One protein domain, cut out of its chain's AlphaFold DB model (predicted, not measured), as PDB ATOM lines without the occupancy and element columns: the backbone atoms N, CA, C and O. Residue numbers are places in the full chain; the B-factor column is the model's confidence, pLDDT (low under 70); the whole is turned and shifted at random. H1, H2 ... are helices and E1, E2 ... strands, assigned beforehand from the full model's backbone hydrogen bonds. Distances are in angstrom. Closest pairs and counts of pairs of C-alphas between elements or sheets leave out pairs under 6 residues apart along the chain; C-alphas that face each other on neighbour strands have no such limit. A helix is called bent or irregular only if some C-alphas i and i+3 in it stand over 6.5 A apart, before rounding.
ATOM      1  N   LEU A  12       1.936  32.699  36.355       98.12
ATOM      2  CA  LEU A  12       2.610  31.452  36.674       98.12
ATOM      3  C   LEU A  12       4.105  31.755  36.742       98.12
ATOM      4  O   LEU A  12       4.693  32.149  35.736       98.12
ATOM      5  N   PHE A  13       4.712  31.591  37.916       97.06
ATOM      6  CA  PHE A  13       6.150  31.804  38.097       97.06
ATOM      7  C   PHE A  13       6.899  30.511  38.437       97.06
ATOM      8  O   PHE A  13       6.341  29.543  38.958       97.06
ATOM      9  N   GLN A  14       8.198  30.500  38.148       94.00
ATOM     10  CA  GLN A  14       9.124  29.477  38.625       94.00
ATOM     11  C   GLN A  14       9.826  29.971  39.889       94.00
ATOM     12  O   GLN A  14      10.024  31.172  40.065       94.00
ATOM     13  N   ILE A  15      10.199  29.040  40.766       94.94
ATOM     14  CA  ILE A  15      10.891  29.343  42.018       94.94
ATOM     15  C   ILE A  15      12.383  29.061  41.808       94.94
ATOM     16  O   ILE A  15      12.752  27.895  41.643       94.94
ATOM     17  N   PRO A  16      13.253  30.088  41.788       93.19
ATOM     18  CA  PRO A  16      14.693  29.884  41.708       93.19
ATOM     19  C   PRO A  16      15.225  29.127  42.929       93.19
ATOM     20  O   PRO A  16      14.679  29.230  44.029       93.19
ATOM     21  N   ALA A  17      16.336  28.408  42.755       94.00
ATOM     22  CA  ALA A  17      16.995  27.714  43.857       94.00
ATOM     23  C   ALA A  17      17.339  28.685  45.002       94.00
ATOM     24  O   ALA A  17      17.873  29.768  44.771       94.00
ATOM     25  N   GLY A  18      17.032  28.283  46.239       95.06
ATOM     26  CA  GLY A  18      17.277  29.096  47.434       95.06
ATOM     27  C   GLY A  18      16.243  30.191  47.700       95.06
ATOM     28  O   GLY A  18      16.428  30.951  48.645       95.06
ATOM     29  N   ARG A  19      15.166  30.275  46.909       96.81
ATOM     30  CA  ARG A  19      14.041  31.192  47.141       96.81
ATOM     31  C   ARG A  19      12.757  30.433  47.462       96.81
ATOM     32  O   ARG A  19      12.612  29.258  47.129       96.81
ATOM     33  N   SER A  20      11.817  31.116  48.096       96.88
ATOM     34  CA  SER A  20      10.468  30.630  48.385       96.88
ATOM     35  C   SER A  20       9.436  31.226  47.424       96.88
ATOM     36  O   SER A  20       9.645  32.285  46.831       96.88
ATOM     37  N   ALA A  21       8.287  30.554  47.284       96.94
ATOM     38  CA  ALA A  21       7.172  31.063  46.484       96.94
ATOM     39  C   ALA A  21       6.665  32.423  46.991       96.94
ATOM     40  O   ALA A  21       6.331  33.290  46.189       96.94
ATOM     41  N   GLU A  22       6.649  32.619  48.312       97.38
ATOM     42  CA  GLU A  22       6.152  33.845  48.936       97.38
ATOM     43  C   GLU A  22       7.049  35.050  48.639       97.38
ATOM     44  O   GLU A  22       6.547  36.124  48.316       97.38
ATOM     45  N   GLU A  23       8.373  34.872  48.654       97.50
ATOM     46  CA  GLU A  23       9.308  35.944  48.295       97.50
ATOM     47  C   GLU A  23       9.129  36.389  46.837       97.50
ATOM     48  O   GLU A  23       9.056  37.585  46.558       97.50
ATOM     49  N   ILE A  24       9.007  35.434  45.906       97.94
ATOM     50  CA  ILE A  24       8.783  35.728  44.482       97.94
ATOM     51  C   ILE A  24       7.427  36.408  44.277       97.94
ATOM     52  O   ILE A  24       7.327  37.422  43.587       97.94
ATOM     53  N   ARG A  25       6.373  35.892  44.916       98.00
ATOM     54  CA  ARG A  25       5.034  36.486  44.868       98.00
ATOM     55  C   ARG A  25       5.039  37.921  45.401       98.00
ATOM     56  O   ARG A  25       4.437  38.792  44.774       98.00
ATOM     57  N   GLY A  26       5.744  38.184  46.502       98.06
ATOM     58  CA  GLY A  26       5.889  39.517  47.090       98.06
ATOM     59  C   GLY A  26       6.526  40.541  46.143       98.06
ATOM     60  O   GLY A  26       6.142  41.709  46.156       98.06
ATOM     61  N   GLU A  27       7.434  40.107  45.268       97.75
ATOM     62  CA  GLU A  27       8.036  40.952  44.226       97.75
ATOM     63  C   GLU A  27       7.092  41.185  43.035       97.75
ATOM     64  O   GLU A  27       7.046  42.282  42.467       97.75
ATOM     65  N   LEU A  28       6.315  40.166  42.663       98.19
ATOM     66  CA  LEU A  28       5.438  40.193  41.490       98.19
ATOM     67  C   LEU A  28       4.125  40.940  41.731       98.19
ATOM     68  O   LEU A  28       3.645  41.624  40.829       98.19
ATOM     69  N   LEU A  29       3.538  40.847  42.926       98.56
ATOM     70  CA  LEU A  29       2.234  41.453  43.222       98.56
ATOM     71  C   LEU A  29       2.202  42.981  43.026       98.56
ATOM     72  O   LEU A  29       1.258  43.467  42.396       98.56
ATOM     73  N   PRO A  30       3.203  43.768  43.477       98.44
ATOM     74  CA  PRO A  30       3.247  45.201  43.193       98.44
ATOM     75  C   PRO A  30       3.325  45.506  41.695       98.44
ATOM     76  O   PRO A  30       2.734  46.482  41.236       98.44
ATOM     77  N   PHE A  31       4.053  44.690  40.926       97.75
ATOM     78  CA  PHE A  31       4.112  44.826  39.472       97.75
ATOM     79  C   PHE A  31       2.757  44.512  38.828       97.75
ATOM     80  O   PHE A  31       2.244  45.335  38.073       97.75
ATOM     81  N   ALA A  32       2.150  43.379  39.181       97.94
ATOM     82  CA  ALA A  32       0.855  42.956  38.664       97.94
ATOM     83  C   ALA A  32      -0.244  43.988  38.949       97.94
ATOM     84  O   ALA A  32      -1.019  44.322  38.057       97.94
ATOM     85  N   ARG A  33      -0.253  44.566  40.159       98.31
ATOM     86  CA  ARG A  33      -1.161  45.659  40.534       98.31
ATOM     87  C   ARG A  33      -1.031  46.859  39.603       98.31
ATOM     88  O   ARG A  33      -2.036  47.278  39.042       98.31
ATOM     89  N   ARG A  34       0.192  47.355  39.373       98.25
ATOM     90  CA  ARG A  34       0.418  48.482  38.451       98.25
ATOM     91  C   ARG A  34      -0.065  48.173  37.034       98.25
ATOM     92  O   ARG A  34      -0.613  49.049  36.378       98.25
ATOM     93  N   VAL A  35       0.129  46.939  36.561       97.31
ATOM     94  CA  VAL A  35      -0.352  46.511  35.237       97.31
ATOM     95  C   VAL A  35      -1.881  46.483  35.188       97.31
ATOM     96  O   VAL A  35      -2.457  47.034  34.253       97.31
ATOM     97  N   ASN A  36      -2.548  45.891  36.184       97.38
ATOM     98  CA  ASN A  36      -4.012  45.841  36.221       97.38
ATOM     99  C   ASN A  36      -4.637  47.244  36.326       97.38
ATOM    100  O   ASN A  36      -5.617  47.519  35.636       97.38
ATOM    101  N   GLU A  37      -4.054  48.143  37.125       97.56
ATOM    102  CA  GLU A  37      -4.485  49.546  37.244       97.56
ATOM    103  C   GLU A  37      -4.260  50.333  35.942       97.56
ATOM    104  O   GLU A  37      -5.110  51.123  35.537       97.56
ATOM    105  N   ALA A  38      -3.152  50.088  35.234       97.38
ATOM    106  CA  ALA A  38      -2.912  50.701  33.929       97.38
ATOM    107  C   ALA A  38      -3.922  50.222  32.870       97.38
ATOM    108  O   ALA A  38      -4.414  51.025  32.082       97.38
ATOM    109  N   LEU A  39      -4.264  48.930  32.865       95.00
ATOM    110  CA  LEU A  39      -5.293  48.380  31.979       95.00
ATOM    111  C   LEU A  39      -6.678  48.978  32.268       95.00
ATOM    112  O   LEU A  39      -7.399  49.304  31.325       95.00
ATOM    113  N   ASP A  40      -7.010  49.185  33.543       95.62
ATOM    114  CA  ASP A  40      -8.243  49.860  33.966       95.62
ATOM    115  C   ASP A  40      -8.294  51.301  33.444       95.62
ATOM    116  O   ASP A  40      -9.257  51.686  32.779       95.62
ATOM    117  N   ALA A  41      -7.200  52.052  33.600       95.88
ATOM    118  CA  ALA A  41      -7.067  53.399  33.044       95.88
ATOM    119  C   ALA A  41      -7.160  53.440  31.502       95.88
ATOM    120  O   ALA A  41      -7.574  54.452  30.936       95.88
ATOM    121  N   CYS A  42      -6.810  52.349  30.813       93.62
ATOM    122  CA  CYS A  42      -6.967  52.194  29.363       93.62
ATOM    123  C   CYS A  42      -8.371  51.729  28.924       93.62
ATOM    124  O   CYS A  42      -8.594  51.554  27.725       93.62
ATOM    125  N   GLY A  43      -9.313  51.533  29.851       89.50
ATOM    126  CA  GLY A  43     -10.693  51.144  29.549       89.50
ATOM    127  C   GLY A  43     -10.981  49.641  29.624       89.50
ATOM    128  O   GLY A  43     -12.045  49.213  29.175       89.50
ATOM    129  N   PHE A  44     -10.077  48.837  30.194       90.44
ATOM    130  CA  PHE A  44     -10.328  47.431  30.528       90.44
ATOM    131  C   PHE A  44     -10.645  47.314  32.022       90.44
ATOM    132  O   PHE A  44      -9.717  47.202  32.821       90.44
ATOM    133  N   PRO A  45     -11.925  47.342  32.429       92.44
ATOM    134  CA  PRO A  45     -12.283  47.456  33.834       92.44
ATOM    135  C   PRO A  45     -11.743  46.294  34.675       92.44
ATOM    136  O   PRO A  45     -11.683  45.149  34.207       92.44
ATOM    137  N   LEU A  46     -11.402  46.579  35.934       94.81
ATOM    138  CA  LEU A  46     -11.056  45.546  36.917       94.81
ATOM    139  C   LEU A  46     -12.158  44.473  37.012       94.81
ATOM    140  O   LEU A  46     -13.356  44.777  37.048       94.81
ATOM    141  N   CYS A  47     -11.754  43.201  37.080       93.50
ATOM    142  CA  CYS A  47     -12.685  42.078  37.175       93.50
ATOM    143  C   CYS A  47     -13.381  42.056  38.538       93.50
ATOM    144  O   CYS A  47     -12.742  41.999  39.591       93.50
ATOM    145  N   LYS A  48     -14.720  42.034  38.520       90.50
ATOM    146  CA  LYS A  48     -15.547  41.977  39.739       90.50
ATOM    147  C   LYS A  48     -15.348  40.679  40.527       90.50
ATOM    148  O   LYS A  48     -15.533  40.675  41.738       90.50
ATOM    149  N   GLY A  49     -14.975  39.598  39.840       90.81
ATOM    150  CA  GLY A  49     -14.629  38.308  40.441       90.81
ATOM    151  C   GLY A  49     -13.201  38.240  40.991       90.81
ATOM    152  O   GLY A  49     -12.804  37.201  41.507       90.81
ATOM    153  N   ASN A  50     -12.426  39.326  40.882       94.19
ATOM    154  CA  ASN A  50     -11.039  39.415  41.342       94.19
ATOM    155  C   ASN A  50     -10.097  38.355  40.726       94.19
ATOM    156  O   ASN A  50      -9.147  37.901  41.369       94.19
ATOM    157  N   VAL A  51     -10.359  37.958  39.476       95.75
ATOM    158  CA  VAL A  51      -9.532  37.022  38.690       95.75
ATOM    159  C   VAL A  51      -8.425  37.804  37.979       95.75
ATOM    160  O   VAL A  51      -8.422  37.991  36.768       95.75
ATOM    161  N   MET A  52      -7.500  38.365  38.751       96.94
ATOM    162  CA  MET A  52      -6.462  39.263  38.238       96.94
ATOM    163  C   MET A  52      -5.112  38.921  38.849       96.94
ATOM    164  O   MET A  52      -5.044  38.549  40.013       96.94
ATOM    165  N   ALA A  53      -4.020  39.125  38.116       97.50
ATOM    166  CA  ALA A  53      -2.661  38.810  38.558       97.50
ATOM    167  C   ALA A  53      -2.240  39.545  39.845       97.50
ATOM    168  O   ALA A  53      -1.335  39.099  40.547       97.50
ATOM    169  N   SER A  54      -2.886  40.669  40.162       97.50
ATOM    170  CA  SER A  54      -2.720  41.401  41.425       97.50
ATOM    171  C   SER A  54      -3.361  40.725  42.645       97.50
ATOM    172  O   SER A  54      -3.085  41.126  43.777       97.50
ATOM    173  N   ASN A  55      -4.189  39.700  42.441       97.94
ATOM    174  CA  ASN A  55      -4.686  38.807  43.478       97.94
ATOM    175  C   ASN A  55      -3.628  37.715  43.762       97.94
ATOM    176  O   ASN A  55      -3.259  36.993  42.832       97.94
ATOM    177  N   PRO A  56      -3.167  37.530  45.017       97.81
ATOM    178  CA  PRO A  56      -2.248  36.448  45.398       97.81
ATOM    179  C   PRO A  56      -2.692  35.058  44.928       97.81
ATOM    180  O   PRO A  56      -1.868  34.246  44.519       97.81
ATOM    181  N   GLU A  57      -4.002  34.816  44.893       96.88
ATOM    182  CA  GLU A  57      -4.605  33.559  44.442       96.88
ATOM    183  C   GLU A  57      -4.469  33.318  42.924       96.88
ATOM    184  O   GLU A  57      -4.724  32.211  42.450       96.88
ATOM    185  N   CYS A  58      -4.079  34.348  42.169       97.75
ATOM    186  CA  CYS A  58      -3.795  34.320  40.734       97.75
ATOM    187  C   CYS A  58      -2.307  34.563  40.426       97.75
ATOM    188  O   CYS A  58      -1.947  34.692  39.259       97.75
ATOM    189  N   CYS A  59      -1.441  34.643  41.439       98.44
ATOM    190  CA  CYS A  59       0.005  34.801  41.298       98.44
ATOM    191  C   CYS A  59       0.687  33.638  42.020       98.44
ATOM    192  O   CYS A  59       1.030  33.718  43.204       98.44
ATOM    193  N   LEU A  60       0.814  32.520  41.307       98.50
ATOM    194  CA  LEU A  60       1.176  31.233  41.890       98.50
ATOM    195  C   LEU A  60       2.320  30.573  41.122       98.50
ATOM    196  O   LEU A  60       2.492  30.757  39.914       98.50
ATOM    197  N   SER A  61       3.086  29.751  41.826       98.12
ATOM    198  CA  SER A  61       4.031  28.837  41.199       98.12
ATOM    199  C   SER A  61       3.308  27.720  40.439       98.12
ATOM    200  O   SER A  61       2.130  27.437  40.674       98.12
ATOM    201  N   LEU A  62       4.021  27.020  39.553       97.44
ATOM    202  CA  LEU A  62       3.475  25.861  38.837       97.44
ATOM    203  C   LEU A  62       2.880  24.801  39.784       97.44
ATOM    204  O   LEU A  62       1.803  24.266  39.525       97.44
ATOM    205  N   GLN A  63       3.566  24.500  40.891       97.38
ATOM    206  CA  GLN A  63       3.102  23.502  41.856       97.38
ATOM    207  C   GLN A  63       1.822  23.955  42.570       97.38
ATOM    208  O   GLN A  63       0.900  23.158  42.734       97.38
ATOM    209  N   GLU A  64       1.740  25.229  42.951       98.25
ATOM    210  CA  GLU A  64       0.551  25.806  43.584       98.25
ATOM    211  C   GLU A  64      -0.646  25.829  42.623       98.25
ATOM    212  O   GLU A  64      -1.756  25.480  43.027       98.25
ATOM    213  N   TRP A  65      -0.431  26.141  41.339       98.38
ATOM    214  CA  TRP A  65      -1.472  26.025  40.312       98.38
ATOM    215  C   TRP A  65      -1.988  24.590  40.172       98.38
ATOM    216  O   TRP A  65      -3.203  24.378  40.193       98.38
ATOM    217  N   LYS A  66      -1.090  23.594  40.100       98.38
ATOM    218  CA  LYS A  66      -1.481  22.173  40.069       98.38
ATOM    219  C   LYS A  66      -2.292  21.791  41.313       98.38
ATOM    220  O   LYS A  66      -3.354  21.191  41.195       98.38
ATOM    221  N   GLN A  67      -1.860  22.186  42.509       97.94
ATOM    222  CA  GLN A  67      -2.603  21.910  43.747       97.94
ATOM    223  C   GLN A  67      -3.991  22.568  43.760       97.94
ATOM    224  O   GLN A  67      -4.970  21.939  44.167       97.94
ATOM    225  N   ARG A  68      -4.087  23.819  43.300       97.50
ATOM    226  CA  ARG A  68      -5.348  24.566  43.219       97.50
ATOM    227  C   ARG A  68      -6.333  23.889  42.271       97.50
ATOM    228  O   ARG A  68      -7.463  23.613  42.661       97.50
ATOM    229  N   PHE A  69      -5.890  23.585  41.053       98.06
ATOM    230  CA  PHE A  69      -6.716  22.913  40.050       98.06
ATOM    231  C   PHE A  69      -7.100  21.505  40.504       98.06
ATOM    232  O   PHE A  69      -8.261  21.125  40.377       98.06
ATOM    233  N   GLY A  70      -6.165  20.770  41.113       97.69
ATOM    234  CA  GLY A  70      -6.417  19.444  41.675       97.69
ATOM    235  C   GLY A  70      -7.534  19.481  42.710       97.69
ATOM    236  O   GLY A  70      -8.489  18.724  42.605       97.69
ATOM    237  N   ARG A  71      -7.510  20.453  43.633       96.75
ATOM    238  CA  ARG A  71      -8.585  20.641  44.621       96.75
ATOM    239  C   ARG A  71      -9.952  20.853  43.972       96.75
ATOM    240  O   ARG A  71     -10.942  20.299  44.448       96.75
ATOM    241  N   TRP A  72     -10.023  21.657  42.914       97.06
ATOM    242  CA  TRP A  72     -11.285  21.902  42.215       97.06
ATOM    243  C   TRP A  72     -11.830  20.633  41.561       97.06
ATOM    244  O   TRP A  72     -13.016  20.339  41.711       97.06
ATOM    245  N   ILE A  73     -10.952  19.858  40.923       96.31
ATOM    246  CA  ILE A  73     -11.281  18.581  40.275       96.31
ATOM    247  C   ILE A  73     -11.698  17.525  41.318       96.31
ATOM    248  O   ILE A  73     -12.684  16.806  41.143       96.31
ATOM    249  N   ASP A  74     -10.999  17.475  42.452       93.94
ATOM    250  CA  ASP A  74     -11.193  16.481  43.510       93.94
ATOM    251  C   ASP A  74     -12.382  16.763  44.426       93.94
ATOM    252  O   ASP A  74     -12.868  15.850  45.091       93.94
ATOM    253  N   GLN A  75     -12.867  18.000  44.514       91.25
ATOM    254  CA  GLN A  75     -13.983  18.344  45.404       91.25
ATOM    255  C   GLN A  75     -15.265  18.665  44.637       91.25
ATOM    256  O   GLN A  75     -16.338  18.242  45.066       91.25
ATOM    257  N   GLY A  76     -15.173  19.376  43.506       85.62
ATOM    258  CA  GLY A  76     -16.307  19.587  42.601       85.62
ATOM    259  C   GLY A  76     -17.529  20.273  43.228       85.62
ATOM    260  O   GLY A  76     -18.664  19.910  42.926       85.62
ATOM    261  N   THR A  77     -17.324  21.234  44.134       90.31
ATOM    262  CA  THR A  77     -18.413  22.089  44.637       90.31
ATOM    263  C   THR A  77     -18.888  23.039  43.525       90.31
ATOM    264  O   THR A  77     -18.138  23.269  42.575       90.31
ATOM    265  N   PRO A  78     -20.086  23.649  43.620       89.38
ATOM    266  CA  PRO A  78     -20.538  24.625  42.622       89.38
ATOM    267  C   PRO A  78     -19.530  25.757  42.369       89.38
ATOM    268  O   PRO A  78     -19.290  26.132  41.225       89.38
ATOM    269  N   GLU A  79     -18.871  26.245  43.421       91.69
ATOM    270  CA  GLU A  79     -17.799  27.240  43.311       91.69
ATOM    271  C   GLU A  79     -16.573  26.696  42.559       91.69
ATOM    272  O   GLU A  79     -15.987  27.393  41.735       91.69
ATOM    273  N   HIS A  80     -16.192  25.436  42.783       93.31
ATOM    274  CA  HIS A  80     -15.093  24.808  42.046       93.31
ATOM    275  C   HIS A  80     -15.409  24.604  40.567       93.31
ATOM    276  O   HIS A  80     -14.514  24.771  39.743       93.31
ATOM    277  N   LEU A  81     -16.656  24.284  40.215       93.06
ATOM    278  CA  LEU A  81     -17.086  24.184  38.816       93.06
ATOM    279  C   LEU A  81     -17.081  25.560  38.142       93.06
ATOM    280  O   LEU A  81     -16.600  25.686  37.016       93.06
ATOM    281  N   LEU A  82     -17.532  26.602  38.853       91.06
ATOM    282  CA  LEU A  82     -17.416  27.982  38.384       91.06
ATOM    283  C   LEU A  82     -15.945  28.340  38.139       91.06
ATOM    284  O   LEU A  82     -15.591  28.762  37.039       91.06
ATOM    285  N   ASN A  83     -15.069  28.085  39.111       94.25
ATOM    286  CA  ASN A  83     -13.637  28.324  38.962       94.25
ATOM    287  C   ASN A  83     -13.041  27.512  37.803       94.25
ATOM    288  O   ASN A  83     -12.324  28.071  36.984       94.25
ATOM    289  N   ALA A  84     -13.378  26.235  37.641       94.06
ATOM    290  CA  ALA A  84     -12.909  25.448  36.504       94.06
ATOM    291  C   ALA A  84     -13.354  26.049  35.159       94.06
ATOM    292  O   ALA A  84     -12.551  26.138  34.232       94.06
ATOM    293  N   SER A  85     -14.599  26.529  35.059       91.06
ATOM    294  CA  SER A  85     -15.115  27.159  33.835       91.06
ATOM    295  C   SER A  85     -14.428  28.485  33.479       91.06
ATOM    296  O   SER A  85     -14.421  28.869  32.311       91.06
ATOM    297  N   ILE A  86     -13.821  29.158  34.461       91.69
ATOM    298  CA  ILE A  86     -13.032  30.382  34.271       91.69
ATOM    299  C   ILE A  86     -11.565  30.035  33.989       91.69
ATOM    300  O   ILE A  86     -11.003  30.412  32.964       91.69
ATOM    301  N   TYR A  87     -10.933  29.300  34.901       95.75
ATOM    302  CA  TYR A  87      -9.485  29.152  34.943       95.75
ATOM    303  C   TYR A  87      -8.956  28.087  33.991       95.75
ATOM    304  O   TYR A  87      -7.814  28.224  33.576       95.75
ATOM    305  N   PHE A  88      -9.719  27.051  33.614       95.81
ATOM    306  CA  PHE A  88      -9.203  26.002  32.712       95.81
ATOM    307  C   PHE A  88      -9.070  26.476  31.258       95.81
ATOM    308  O   PHE A  88      -8.394  25.832  30.456       95.81
ATOM    309  N   ASP A  89      -9.624  27.647  30.939       94.75
ATOM    310  CA  ASP A  89      -9.485  28.307  29.640       94.75
ATOM    311  C   ASP A  89      -8.238  29.217  29.577       94.75
ATOM    312  O   ASP A  89      -8.122  30.068  28.691       94.75
ATOM    313  N   PHE A  90      -7.277  29.033  30.492       95.38
ATOM    314  CA  PHE A  90      -6.017  29.775  30.505       95.38
ATOM    315  C   PHE A  90      -5.223  29.591  29.206       95.38
ATOM    316  O   PHE A  90      -5.271  28.540  28.563       95.38
ATOM    317  N   ARG A  91      -4.434  30.600  28.832       94.12
ATOM    318  CA  ARG A  91      -3.484  30.565  27.708       94.12
ATOM    319  C   ARG A  91      -2.260  31.426  28.027       94.12
ATOM    320  O   ARG A  91      -2.424  32.426  28.731       94.12
ATOM    321  N   PRO A  92      -1.063  31.086  27.523       94.44
ATOM    322  CA  PRO A  92       0.091  31.955  27.694       94.44
ATOM    323  C   PRO A  92      -0.141  33.273  26.941       94.44
ATOM    324  O   PRO A  92      -0.644  33.276  25.817       94.44
ATOM    325  N   LEU A  93       0.203  34.391  27.580       93.31
ATOM    326  CA  LEU A  93       0.129  35.729  26.979       93.31
ATOM    327  C   LEU A  93       1.517  36.349  26.804       93.31
ATOM    328  O   LEU A  93       1.790  36.970  25.782       93.31
ATOM    329  N   LEU A  94       2.381  36.187  27.805       94.38
ATOM    330  CA  LEU A  94       3.728  36.744  27.842       94.38
ATOM    331  C   LEU A  94       4.644  35.806  28.634       94.38
ATOM    332  O   LEU A  94       4.221  35.269  29.657       94.38
ATOM    333  N   GLY A  95       5.896  35.671  28.193       94.25
ATOM    334  CA  GLY A  95       6.921  34.859  28.854       94.25
ATOM    335  C   GLY A  95       7.117  33.484  28.215       94.25
ATOM    336  O   GLY A  95       6.656  33.234  27.103       94.25
ATOM    337  N   ASP A  96       7.839  32.615  28.923       93.56
ATOM    338  CA  ASP A  96       8.034  31.216  28.533       93.56
ATOM    339  C   ASP A  96       6.712  30.441  28.633       93.56
ATOM    340  O   ASP A  96       6.030  30.476  29.662       93.56
ATOM    341  N   THR A  97       6.338  29.749  27.556       95.75
ATOM    342  CA  THR A  97       5.089  28.985  27.489       95.75
ATOM    343  C   THR A  97       5.221  27.597  28.097       95.75
ATOM    344  O   THR A  97       4.209  27.041  28.520       95.75
TER     345      THR A  97
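What this domain is: This is residues 12 to 97 of the 261 residues of the protein "Prohead protease" of Bryobacteraceae bacterium (UniProt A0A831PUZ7). What does this model look like at first sight? A long, kinked helix, H1, makes one side, and a hairpin of two shorter helices, H2 and H3, makes the other; the unnamed stretch of residues 42 to 58 folds back from the end of H1 and, with the short strand E1, leads across to H2. Residues 38 to 43, of which 38 to 41 belong to H1, stick out. What is it built of? The printed part has 86 residues, with three named helices and one named strand in the order H1, E1, H2, H3, and its class is mostly helix. How large is it? It is only just compact, close to loose, with a radius of gyration of the C-alphas of 14.0 A, and spans 39 by 36 by 21 A.

Where its parts are: Where is the first element? H1 is residues 21 to 41, 29.7 A from first to last C-alpha, and C-alpha 21 is at (7.172, 31.063, 46.484). What follows it? E1 is residues 59 to 61, and H2 is residues 62 to 75, 20.1 A long, beginning with C-alpha 62 at (3.475, 25.861, 38.837). Where does the last element end? H3 is residues 78 to 87, 14.2 A long, and ends with C-alpha 87 at (-9.485, 29.152, 34.943).

How they stand to each other: Is H1 straight? It has a kink of 37 degrees near residue 28. It is neither bent nor irregular, but only just: C-alphas 27 and 30 are 6.5 A apart. What is near E1? The closest C-alphas of H1 and E1 are those of Arg 25 and Cys 59, 6.4 A apart. E1 pairs with no named strand, but residues 12 to 13 pair with its residues 60 to 61, parallel. How do the helices stand? H2 touches H3 with residues 69 to 73 alone, the closest C-alphas being those of Trp 72 and His 80, 4.8 A apart. They form a helical hairpin, opposite ways at a steep tilt of 37 degrees, only just past shallow. H1 is apart from H2 and from H3, E1 is apart from H3, and E1 and H2 meet only through their link. What do the helix backbones show? Every O i to N i+4 pair is within hydrogen-bond range in H2 and H3, and 15 of 17 are in H1.

The domain as a whole: How far does it reach? The two C-alphas farthest apart are those of Gly 18 and Gly 43, at 39.9 A. Which links are long? The link from H1 to E1, 17 residues, is long, while those from E1 to H2 and from H2 to H3 are tight. Is anything missing or uncertain? The printed part has no cut, its mean pLDDT is 95.5, and no printed residue is under 70.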